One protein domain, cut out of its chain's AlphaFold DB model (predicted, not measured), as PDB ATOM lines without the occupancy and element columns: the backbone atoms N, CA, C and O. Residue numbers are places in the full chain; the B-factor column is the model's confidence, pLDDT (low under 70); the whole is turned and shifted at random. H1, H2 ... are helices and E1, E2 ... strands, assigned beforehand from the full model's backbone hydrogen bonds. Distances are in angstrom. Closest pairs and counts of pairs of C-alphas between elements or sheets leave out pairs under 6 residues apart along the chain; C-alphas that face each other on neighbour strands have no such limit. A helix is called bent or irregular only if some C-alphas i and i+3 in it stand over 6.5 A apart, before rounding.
ATOM      1  N   ASN A   3     147.692 146.693 188.842       91.06
ATOM      2  CA  ASN A   3     148.608 147.645 189.453       91.06
ATOM      3  C   ASN A   3     148.390 149.025 188.827       91.06
ATOM      4  O   ASN A   3     148.666 149.260 187.652       91.06
ATOM      5  N   ARG A   4     147.873 149.939 189.645       91.06
ATOM      6  CA  ARG A   4     147.513 151.302 189.243       91.06
ATOM      7  C   ARG A   4     148.649 152.301 189.466       91.06
ATOM      8  O   ARG A   4     148.471 153.475 189.172       91.06
ATOM      9  N   GLY A   5     149.780 151.844 189.997       90.25
ATOM     10  CA  GLY A   5     150.924 152.672 190.342       90.25
ATOM     11  C   GLY A   5     150.987 153.041 191.823       90.25
ATOM     12  O   GLY A   5     150.390 152.392 192.685       90.25
ATOM     13  N   TRP A   6     151.767 154.072 192.126       90.75
ATOM     14  CA  TRP A   6     152.182 154.408 193.481       90.75
ATOM     15  C   TRP A   6     151.187 155.328 194.198       90.75
ATOM     16  O   TRP A   6     150.551 156.194 193.595       90.75
ATOM     17  N   ILE A   7     151.080 155.164 195.517       92.06
ATOM     18  CA  ILE A   7     150.335 156.065 196.400       92.06
ATOM     19  C   ILE A   7     151.221 156.511 197.572       92.06
ATOM     20  O   ILE A   7     151.915 155.671 198.154       92.06
ATOM     21  N   PRO A   8     151.167 157.797 197.963       92.44
ATOM     22  CA  PRO A   8     151.733 158.263 199.221       92.44
ATOM     23  C   PRO A   8     151.182 157.493 200.427       92.44
ATOM     24  O   PRO A   8     150.028 157.054 200.425       92.44
ATOM     25  N   HIS A   9     151.990 157.348 201.479       91.00
ATOM     26  CA  HIS A   9     151.591 156.598 202.674       91.00
ATOM     27  C   HIS A   9     150.402 157.250 203.404       91.00
ATOM     28  O   HIS A   9     149.512 156.554 203.895       91.00
ATOM     29  N   ASP A  10     150.367 158.574 203.490       93.81
ATOM     30  CA  ASP A  10     149.256 159.354 204.046       93.81
ATOM     31  C   ASP A  10     147.953 159.173 203.248       93.81
ATOM     32  O   ASP A  10     146.870 159.213 203.822       93.81
ATOM     33  N   MET A  11     148.052 158.842 201.958       91.88
ATOM     34  CA  MET A  11     146.921 158.594 201.051       91.88
ATOM     35  C   MET A  11     146.566 157.100 200.914       91.88
ATOM     36  O   MET A  11     145.922 156.679 199.942       91.88
ATOM     37  N   LYS A  12     146.984 156.269 201.882       89.00
ATOM     38  CA  LYS A  12     146.714 154.823 201.882       89.00
ATOM     39  C   LYS A  12     145.218 154.510 201.973       89.00
ATOM     40  O   LYS A  12     144.761 153.603 201.274       89.00
ATOM     41  N   ASP A  13     144.463 155.259 202.784       91.56
ATOM     42  CA  ASP A  13     143.002 155.121 202.868       91.56
ATOM     43  C   ASP A  13     142.358 155.526 201.525       91.56
ATOM     44  O   ASP A  13     142.491 156.679 201.100       91.56
ATOM     45  N   PRO A  14     141.636 154.616 200.839       89.81
ATOM     46  CA  PRO A  14     140.956 154.920 199.583       89.81
ATOM     47  C   PRO A  14     140.016 156.130 199.652       89.81
ATOM     48  O   PRO A  14     139.833 156.804 198.638       89.81
ATOM     49  N   LYS A  15     139.438 156.433 200.822       92.12
ATOM     50  CA  LYS A  15     138.526 157.574 201.002       92.12
ATOM     51  C   LYS A  15     139.218 158.918 200.786       92.12
ATOM     52  O   LYS A  15     138.581 159.841 200.289       92.12
ATOM     53  N   LEU A  16     140.512 159.010 201.095       92.06
ATOM     54  CA  LEU A  16     141.307 160.232 200.923       92.06
ATOM     55  C   LEU A  16     141.614 160.534 199.449       92.06
ATOM     56  O   LEU A  16     141.968 161.655 199.106       92.06
ATOM     57  N   ARG A  17     141.438 159.551 198.561       91.00
ATOM     58  CA  ARG A  17     141.693 159.642 197.113       91.00
ATOM     59  C   ARG A  17     140.507 159.127 196.296       91.00
ATOM     60  O   ARG A  17     140.677 158.420 195.304       91.00
ATOM     61  N   SER A  18     139.294 159.456 196.739       90.12
ATOM     62  CA  SER A  18     138.041 158.995 196.127       90.12
ATOM     63  C   SER A  18     137.896 159.407 194.661       90.12
ATOM     64  O   SER A  18     137.416 158.604 193.871       90.12
ATOM     65  N   ALA A  19     138.379 160.597 194.283       86.94
ATOM     66  CA  ALA A  19     138.353 161.088 192.902       86.94
ATOM     67  C   ALA A  19     139.030 160.123 191.915       86.94
ATOM     68  O   ALA A  19     138.546 159.927 190.803       86.94
ATOM     69  N   GLY A  20     140.113 159.474 192.346       84.56
ATOM     70  CA  GLY A  20     140.835 158.510 191.530       84.56
ATOM     71  C   GLY A  20     140.248 157.104 191.584       84.56
ATOM     72  O   GLY A  20     140.723 156.245 190.857       84.56
ATOM     73  N   ASN A  21     139.264 156.803 192.436       88.69
ATOM     74  CA  ASN A  21     138.734 155.448 192.596       88.69
ATOM     75  C   ASN A  21     137.472 155.249 191.746       88.69
ATOM     76  O   ASN A  21     136.422 155.784 192.102       88.69
ATOM     77  N   PRO A  22     137.543 154.474 190.648       86.75
ATOM     78  CA  PRO A  22     136.375 154.237 189.814       86.75
ATOM     79  C   PRO A  22     135.316 153.402 190.543       86.75
ATOM     80  O   PRO A  22     135.633 152.580 191.408       86.75
ATOM     81  N   THR A  23     134.058 153.590 190.152       87.44
ATOM     82  CA  THR A  23     132.917 152.784 190.593       87.44
ATOM     83  C   THR A  23     132.364 151.978 189.421       87.44
ATOM     84  O   THR A  23     132.161 152.504 188.331       87.44
ATOM     85  N   GLY A  24     132.101 150.690 189.650       89.88
ATOM     86  CA  GLY A  24     131.591 149.784 188.619       89.88
ATOM     87  C   GLY A  24     132.668 149.234 187.670       89.88
ATOM     88  O   GLY A  24     133.862 149.332 187.963       89.88
ATOM     89  N   PRO A  25     132.247 148.590 186.566       91.19
ATOM     90  CA  PRO A  25     133.153 148.051 185.554       91.19
ATOM     91  C   PRO A  25     133.955 149.158 184.864       91.19
ATOM     92  O   PRO A  25     133.412 150.217 184.556       91.19
ATOM     93  N   VAL A  26     135.235 148.894 184.600       89.38
ATOM     94  CA  VAL A  26     136.133 149.803 183.877       89.38
ATOM     95  C   VAL A  26     136.968 149.036 182.865       89.38
ATOM     96  O   VAL A  26     137.391 147.911 183.138       89.38
ATOM     97  N   ASP A  27     137.250 149.677 181.736       89.69
ATOM     98  CA  ASP A  27     138.223 149.182 180.771       89.69
ATOM     99  C   ASP A  27     139.635 149.548 181.229       89.69
ATOM    100  O   ASP A  27     139.904 150.675 181.650       89.69
ATOM    101  N   VAL A  28     140.546 148.577 181.167       88.06
ATOM    102  CA  VAL A  28     141.934 148.743 181.602       88.06
ATOM    103  C   VAL A  28     142.856 148.471 180.427       88.06
ATOM    104  O   VAL A  28     142.902 147.357 179.909       88.06
ATOM    105  N   ILE A  29     143.624 149.490 180.041       88.88
ATOM    106  CA  ILE A  29     144.710 149.371 179.068       88.88
ATOM    107  C   ILE A  29     146.024 149.351 179.843       88.88
ATOM    108  O   ILE A  29     146.323 150.250 180.634       88.88
ATOM    109  N   GLY A  30     146.806 148.302 179.638       89.50
ATOM    110  CA  GLY A  30     148.048 148.119 180.365       89.50
ATOM    111  C   GLY A  30     148.904 147.002 179.806       89.50
ATOM    112  O   GLY A  30     148.528 146.305 178.862       89.50
ATOM    113  N   MET A  31     150.069 146.829 180.416       89.38
ATOM    114  CA  MET A  31     151.006 145.772 180.077       89.38
ATOM    115  C   MET A  31     150.823 144.584 181.018       89.38
ATOM    116  O   MET A  31     150.660 144.742 182.229       89.38
ATOM    117  N   LEU A  32     150.865 143.376 180.458       90.31
ATOM    118  CA  LEU A  32     150.869 142.156 181.250       90.31
ATOM    119  C   LEU A  32     152.201 142.035 181.994       90.31
ATOM    120  O   LEU A  32     153.266 142.001 181.370       90.31
ATOM    121  N   ARG A  33     152.149 141.923 183.321       86.44
ATOM    122  CA  ARG A  33     153.349 141.751 184.136       86.44
ATOM    123  C   ARG A  33     153.742 140.281 184.190       86.44
ATOM    124  O   ARG A  33     152.951 139.428 184.591       86.44
ATOM    125  N   HIS A  34     154.984 139.980 183.823       83.88
ATOM    126  CA  HIS A  34     155.511 138.625 183.968       83.88
ATOM    127  C   HIS A  34     155.831 138.336 185.449       83.88
ATOM    128  O   HIS A  34     156.412 139.205 186.107       83.88
ATOM    129  N   PRO A  35     155.480 137.155 186.001       84.50
ATOM    130  CA  PRO A  35     155.833 136.803 187.371       84.50
ATOM    131  C   PRO A  35     157.350 136.814 187.564       84.50
ATOM    132  O   PRO A  35     158.093 136.175 186.817       84.50
ATOM    133  N   ILE A  36     157.809 137.534 188.583       82.12
ATOM    134  CA  ILE A  36     159.224 137.606 188.947       82.12
ATOM    135  C   ILE A  36     159.449 136.639 190.104       82.12
ATOM    136  O   ILE A  36     158.670 136.615 191.054       82.12
ATOM    137  N   ARG A  37     160.524 135.850 190.036       85.50
ATOM    138  CA  ARG A  37     160.939 135.013 191.164       85.50
ATOM    139  C   ARG A  37     161.749 135.852 192.159       85.50
ATOM    140  O   ARG A  37     162.662 136.555 191.718       85.50
ATOM    141  N   PRO A  38     161.448 135.783 193.467       91.19
ATOM    142  CA  PRO A  38     162.231 136.477 194.478       91.19
ATOM    143  C   PRO A  38     163.651 135.903 194.552       91.19
ATOM    144  O   PRO A  38     163.902 134.749 194.193       91.19
ATOM    145  N   SER A  39     164.586 136.722 195.026       91.62
ATOM    146  CA  SER A  39     165.947 136.282 195.349       91.62
ATOM    147  C   SER A  39     166.036 135.859 196.817       91.62
ATOM    148  O   SER A  39     165.159 136.202 197.605       91.62
ATOM    149  N   SER A  40     167.134 135.220 197.229       92.56
ATOM    150  CA  SER A  40     167.370 134.865 198.640       92.56
ATOM    151  C   SER A  40     167.451 136.065 199.599       92.56
ATOM    152  O   SER A  40     167.425 135.874 200.809       92.56
ATOM    153  N   PHE A  41     167.570 137.291 199.079       94.75
ATOM    154  CA  PHE A  41     167.573 138.529 199.869       94.75
ATOM    155  C   PHE A  41     166.202 139.217 199.918       94.75
ATOM    156  O   PHE A  41     166.053 140.239 200.585       94.75
ATOM    157  N   THR A  42     165.209 138.705 199.190       93.31
ATOM    158  CA  THR A  42     163.856 139.262 199.170       93.31
ATOM    159  C   THR A  42     163.077 138.718 200.373       93.31
ATOM    160  O   THR A  42     162.952 137.501 200.484       93.31
ATOM    161  N   PRO A  43     162.551 139.571 201.272       94.31
ATOM    162  CA  PRO A  43     161.732 139.113 202.391       94.31
ATOM    163  C   PRO A  43     160.434 138.438 201.933       94.31
ATOM    164  O   PRO A  43     159.893 138.761 200.871       94.31
ATOM    165  N   ASP A  44     159.893 137.567 202.782       94.00
ATOM    166  CA  ASP A  44     158.595 136.935 202.551       94.00
ATOM    167  C   ASP A  44     157.445 137.952 202.601       94.00
ATOM    168  O   ASP A  44     157.491 138.963 203.311       94.00
ATOM    169  N   ASN A  45     156.383 137.689 201.840       95.00
ATOM    170  CA  ASN A  45     155.157 138.484 201.893       95.00
ATOM    171  C   ASN A  45     154.404 138.236 203.210       95.00
ATOM    172  O   ASN A  45     154.471 137.152 203.786       95.00
ATOM    173  N   VAL A  46     153.632 139.227 203.666       95.56
ATOM    174  CA  VAL A  46     152.760 139.117 204.847       95.56
ATOM    175  C   VAL A  46     151.317 139.463 204.441       95.56
ATOM    176  O   VAL A  46     150.858 140.587 204.694       95.56
ATOM    177  N   PRO A  47     150.585 138.519 203.806       92.88
ATOM    178  CA  PRO A  47     149.241 138.760 203.268       92.88
ATOM    179  C   PRO A  47     148.243 139.233 204.329       92.88
ATOM    180  O   PRO A  47     147.468 140.151 204.078       92.88
ATOM    181  N   GLU A  48     148.353 138.695 205.548       92.50
ATOM    182  CA  GLU A  48     147.539 139.050 206.724       92.50
ATOM    183  C   GLU A  48     147.570 140.558 207.040       92.50
ATOM    184  O   GLU A  48     146.610 141.129 207.550       92.50
ATOM    185  N   LYS A  49     148.696 141.224 206.741       91.75
ATOM    186  CA  LYS A  49     148.900 142.669 206.953       91.75
ATOM    187  C   LYS A  49     148.769 143.482 205.661       91.75
ATOM    188  O   LYS A  49     148.999 144.694 205.678       91.75
ATOM    189  N   GLY A  50     148.457 142.830 204.539       89.62
ATOM    190  CA  GLY A  50     148.455 143.432 203.207       89.62
ATOM    191  C   GLY A  50     149.831 143.948 202.773       89.62
ATOM    192  O   GLY A  50     149.905 144.938 202.046       89.62
ATOM    193  N   GLN A  51     150.914 143.339 203.264       92.00
ATOM    194  CA  GLN A  51     152.284 143.732 202.935       92.00
ATOM    195  C   GLN A  51     152.865 142.760 201.910       92.00
ATOM    196  O   GLN A  51     152.978 141.563 202.171       92.00
ATOM    197  N   TRP A  52     153.250 143.297 200.756       91.94
ATOM    198  CA  TRP A  52     153.773 142.540 199.625       91.94
ATOM    199  C   TRP A  52     155.134 143.119 199.243       91.94
ATOM    200  O   TRP A  52     155.217 144.247 198.759       91.94
ATOM    201  N   HIS A  53     156.201 142.373 199.510       92.31
ATOM    202  CA  HIS A  53     157.578 142.737 199.168       92.31
ATOM    203  C   HIS A  53     157.911 142.388 197.713       92.31
ATOM    204  O   HIS A  53     158.774 143.010 197.097       92.31
ATOM    205  N   TRP A  54     157.207 141.407 197.153       91.94
ATOM    206  CA  TRP A  54     157.264 141.027 195.749       91.94
ATOM    207  C   TRP A  54     155.888 140.534 195.290       91.94
ATOM    208  O   TRP A  54     155.035 140.167 196.101       91.94
ATOM    209  N   ILE A  55     155.656 140.548 193.980       90.81
ATOM    210  CA  ILE A  55     154.364 140.169 193.401       90.81
ATOM    211  C   ILE A  55     154.320 138.654 193.191       90.81
ATOM    212  O   ILE A  55     154.699 138.154 192.131       90.81
ATOM    213  N   ASP A  56     153.841 137.936 194.205       92.69
ATOM    214  CA  ASP A  56     153.421 136.543 194.061       92.69
ATOM    215  C   ASP A  56     152.026 136.511 193.431       92.69
ATOM    216  O   ASP A  56     151.023 136.790 194.084       92.69
ATOM    217  N   VAL A  57     151.963 136.204 192.136       93.00
ATOM    218  CA  VAL A  57     150.708 136.240 191.378       93.00
ATOM    219  C   VAL A  57     149.692 135.219 191.896       93.00
ATOM    220  O   VAL A  57     148.503 135.520 191.886       93.00
ATOM    221  N   GLY A  58     150.135 134.049 192.367       92.38
ATOM    222  CA  GLY A  58     149.234 133.019 192.887       92.38
ATOM    223  C   GLY A  58     148.668 133.416 194.245       92.38
ATOM    224  O   GLY A  58     147.456 133.530 194.408       92.38
ATOM    225  N   GLN A  59     149.550 133.739 195.193       93.06
ATOM    226  CA  GLN A  59     149.140 134.122 196.545       93.06
ATOM    227  C   GLN A  59     148.272 135.393 196.548       93.06
ATOM    228  O   GLN A  59     147.312 135.504 197.320       93.06
ATOM    229  N   LEU A  60     148.582 136.362 195.680       93.00
ATOM    230  CA  LEU A  60     147.811 137.596 195.554       93.00
ATOM    231  C   LEU A  60     146.431 137.342 194.927       93.00
ATOM    232  O   LEU A  60     145.444 137.918 195.388       93.00
ATOM    233  N   ALA A  61     146.351 136.463 193.922       94.00
ATOM    234  CA  ALA A  61     145.095 136.063 193.292       94.00
ATOM    235  C   ALA A  61     144.144 135.403 194.295       94.00
ATOM    236  O   ALA A  61     142.984 135.807 194.388       94.00
ATOM    237  N   ASP A  62     144.659 134.485 195.114       94.19
ATOM    238  CA  ASP A  62     143.890 133.820 196.169       94.19
ATOM    239  C   ASP A  62     143.402 134.820 197.226       94.19
ATOM    240  O   ASP A  62     142.232 134.810 197.619       94.19
ATOM    241  N   THR A  63     144.278 135.742 197.643       93.12
ATOM    242  CA  THR A  63     143.951 136.764 198.650       93.12
ATOM    243  C   THR A  63     142.861 137.722 198.157       93.12
ATOM    244  O   THR A  63     141.962 138.092 198.912       93.12
ATOM    245  N   LEU A  64     142.929 138.132 196.887       91.56
ATOM    246  CA  LEU A  64     141.993 139.086 196.285       91.56
ATOM    247  C   LEU A  64     140.772 138.421 195.635       91.56
ATOM    248  O   LEU A  64     139.880 139.138 195.184       91.56
ATOM    249  N   ARG A  65     140.718 137.081 195.589       93.81
ATOM    250  CA  ARG A  65     139.712 136.296 194.850       93.81
ATOM    251  C   ARG A  65     139.595 136.746 193.392       93.81
ATOM    252  O   ARG A  65     138.504 137.018 192.893       93.81
ATOM    253  N   ALA A  66     140.742 136.872 192.739       93.50
ATOM    254  CA  ALA A  66     140.867 137.331 191.365       93.50
ATOM    255  C   ALA A  66     141.611 136.295 190.519       93.50
ATOM    256  O   ALA A  66     142.270 135.410 191.053       93.50
ATOM    257  N   ASP A  67     141.558 136.439 189.197       93.88
ATOM    258  CA  ASP A  67     142.364 135.606 188.304       93.88
ATOM    259  C   ASP A  67     143.870 135.874 188.492       93.88
ATOM    260  O   ASP A  67     144.248 137.026 188.763       93.88
ATOM    261  N   PRO A  68     144.742 134.859 188.293       93.38
ATOM    262  CA  PRO A  68     146.194 134.923 188.490       93.38
ATOM    263  C   PRO A  68     146.907 135.682 187.363       93.38
ATOM    264  O   PRO A  68     147.797 135.177 186.683       93.38
ATOM    265  N   ILE A  69     146.487 136.925 187.152       92.50
ATOM    266  CA  ILE A  69     146.971 137.834 186.120       92.50
ATOM    267  C   ILE A  69     147.147 139.214 186.751       92.50
ATOM    268  O   ILE A  69     146.252 139.711 187.441       92.50
ATOM    269  N   VAL A  70     148.289 139.855 186.499       92.56
ATOM    270  CA  VAL A  70     148.576 141.227 186.935       92.56
ATOM    271  C   VAL A  70     148.804 142.105 185.712       92.56
ATOM    272  O   VAL A  70     149.631 141.785 184.859       92.56
ATOM    273  N   ILE A  71     148.067 143.211 185.643       91.94
ATOM    274  CA  ILE A  71     148.184 144.219 184.587       91.94
ATOM    275  C   ILE A  71     148.723 145.505 185.211       91.94
ATOM    276  O   ILE A  71     148.125 146.010 186.161       91.94
ATOM    277  N   ASP A  72     149.830 146.025 184.687       91.19
ATOM    278  CA  ASP A  72     150.353 147.347 185.032       91.19
ATOM    279  C   ASP A  72     149.722 148.388 184.088       91.19
ATOM    280  O   ASP A  72     149.810 148.256 182.866       91.19
ATOM    281  N   VAL A  73     149.045 149.403 184.632       90.50
ATOM    282  CA  VAL A  73     148.347 150.413 183.815       90.50
ATOM    283  C   VAL A  73     149.353 151.327 183.111       90.50
ATOM    284  O   VAL A  73     150.220 151.901 183.762       90.50
ATOM    285  N   THR A  74     149.226 151.483 181.789       83.00
ATOM    286  CA  THR A  74     150.162 152.282 180.969       83.00
ATOM    287  C   THR A  74     149.628 153.659 180.594       83.00
ATOM    288  O   THR A  74     150.414 154.574 180.372       83.00
ATOM    289  N   ASP A  75     148.307 153.807 180.517       71.25
ATOM    290  CA  ASP A  75     147.641 155.065 180.186       71.25
ATOM    291  C   ASP A  75     146.662 155.413 181.305       71.25
ATOM    292  O   ASP A  75     145.521 154.953 181.338       71.25
ATOM    293  N   ALA A  76     147.153 156.145 182.301       68.94
ATOM    294  CA  ALA A  76     146.324 156.562 183.416       68.94
ATOM    295  C   ALA A  76     146.657 157.972 183.878       68.94
ATOM    296  O   ALA A  76     147.598 158.206 184.635       68.94
ATOM    297  N   ASN A  77     145.786 158.896 183.490       76.94
ATOM    298  CA  ASN A  77     145.622 160.166 184.172       76.94
ATOM    299  C   ASN A  77     144.398 160.062 185.094       76.94
ATOM    300  O   ASN A  77     143.278 160.403 184.708       76.94
ATOM    301  N   PHE A  78     144.586 159.494 186.289       84.88
ATOM    302  CA  PHE A  78     143.481 159.346 187.237       84.88
ATOM    303  C   PHE A  78     143.030 160.723 187.752       84.88
ATOM    304  O   PHE A  78     143.878 161.558 188.084       84.88
ATOM    305  N   PRO A  79     141.714 160.975 187.888       84.56
ATOM    306  CA  PRO A  79     141.235 162.218 188.478       84.56
ATOM    307  C   PRO A  79     141.803 162.406 189.892       84.56
ATOM    308  O   PRO A  79     141.787 161.493 190.714       84.56
ATOM    309  N   GLY A  80     142.338 163.595 190.177       85.69
ATOM    310  CA  GLY A  80     143.034 163.875 191.439       85.69
ATOM    311  C   GLY A  80     144.499 163.419 191.488       85.69
ATOM    312  O   GLY A  80     145.128 163.558 192.533       85.69
ATOM    313  N   GLY A  81     145.056 162.893 190.389       86.44
ATOM    314  CA  GLY A  81     146.488 162.605 190.231       86.44
ATOM    315  C   GLY A  81     147.009 161.394 191.012       86.44
ATOM    316  O   GLY A  81     148.202 161.102 190.957       86.44
ATOM    317  N   LEU A  82     146.135 160.687 191.734       89.62
ATOM    318  CA  LEU A  82     146.475 159.498 192.510       89.62
ATOM    319  C   LEU A  82     145.544 158.327 192.173       89.62
ATOM    320  O   LEU A  82     144.331 158.524 192.071       89.62
ATOM    321  N   PRO A  83     146.059 157.085 192.107       89.69
ATOM    322  CA  PRO A  83     147.472 156.686 192.168       89.69
ATOM    323  C   PRO A  83     148.327 157.301 191.051       89.69
ATOM    324  O   PRO A  83     147.811 157.605 189.985       89.69
ATOM    325  N   MET A  84     149.621 157.507 191.285       87.50
ATOM    326  CA  MET A  84     150.536 157.907 190.216       87.50
ATOM    327  C   MET A  84     150.883 156.670 189.406       87.50
ATOM    328  O   MET A  84     151.579 155.792 189.915       87.50
ATOM    329  N   ALA A  85     150.376 156.593 188.176       82.62
ATOM    330  CA  ALA A  85     150.654 155.483 187.277       82.62
ATOM    331  C   ALA A  85     152.170 155.316 187.113       82.62
ATOM    332  O   ALA A  85     152.875 156.260 186.755       82.62
ATOM    333  N   ASP A  86     152.665 154.120 187.423       70.94
ATOM    334  CA  ASP A  86     154.076 153.804 187.252       70.94
ATOM    335  C   ASP A  86     154.306 153.400 185.797       70.94
ATOM    336  O   ASP A  86     153.651 152.488 185.280       70.94
ATOM    337  N   GLN A  87     155.226 154.087 185.121       65.25
ATOM    338  CA  GLN A  87     155.610 153.707 183.773       65.25
ATOM    339  C   GLN A  87     156.455 152.447 183.874       65.25
ATOM    340  O   GLN A  87     157.656 152.498 184.129       65.25
ATOM    341  N   THR A  88     155.815 151.298 183.668       70.38
ATOM    342  CA  THR A  88     156.532 150.027 183.592       70.38
ATOM    343  C   THR A  88     157.529 150.121 182.443       70.38
ATOM    344  O   THR A  88     157.158 150.115 181.269       70.38
ATOM    345  N   THR A  89     158.809 150.272 182.778       67.00
ATOM    346  CA  THR A  89     159.864 150.452 181.786       67.00
ATOM    347  C   THR A  89     160.247 149.099 181.206       67.00
ATOM    348  O   THR A  89     160.659 148.178 181.912       67.00
ATOM    349  N   ALA A  90     160.120 148.965 179.888       70.31
ATOM    350  CA  ALA A  90     160.661 147.815 179.185       70.31
ATOM    351  C   ALA A  90     162.190 147.934 179.162       70.31
ATOM    352  O   ALA A  90     162.757 148.707 178.387       70.31
TER     353      ALA A  90
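Overview. This is residues 3 to 90 of the 117 residues of the protein "SURF1-like protein" of Fonticula alba (UniProt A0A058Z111). Little of this model is regular: two loop-rich lobes, one with H1 and one with H2, are joined by a small ribbon of E1 and E2. The long loop of residues 33 to 56 swings away from E1 and returns to H2. The 88 printed residues run H1, E1, H2, E2, mixed in class, with only 21 in named elements and an antiparallel sheet E1 - E2. The whole is only just compact, close to loose, with radius of gyration of the C-alphas 14.0 A and spans 39 by 28 by 25 A.

Along the chain. Find C-alpha 30 at (148.048, 148.119, 180.365), where E1, residues 30 to 32, begins; E2 is residues 71 to 73. H2, residues 57 to 64, runs 10.4 A to C-alpha 64 at (141.993, 139.086, 196.285). H1, residues 14 to 20, spans 8.8 A and is irregular: C-alphas 16 and 19 are 8.6 A apart.

Arrangement. Look at N 31 and O 72, 2.8 A apart, within hydrogen-bond range: E1 and E2 are antiparallel at 154 degrees. H1 is apart from H2 and E2. Every O i to N i+4 pair is within range in H2, but 1 of 3 in H1, beside 2 of 4 O i to N i+3 pairs.

Size, cuts and confidence. The C-alphas of Gly 24 and Ser 40, 40.0 A apart, are the farthest. The printed part has no cut; the link E1 to H2 is long. Residues 76, 87 and 89 have pLDDT under 70.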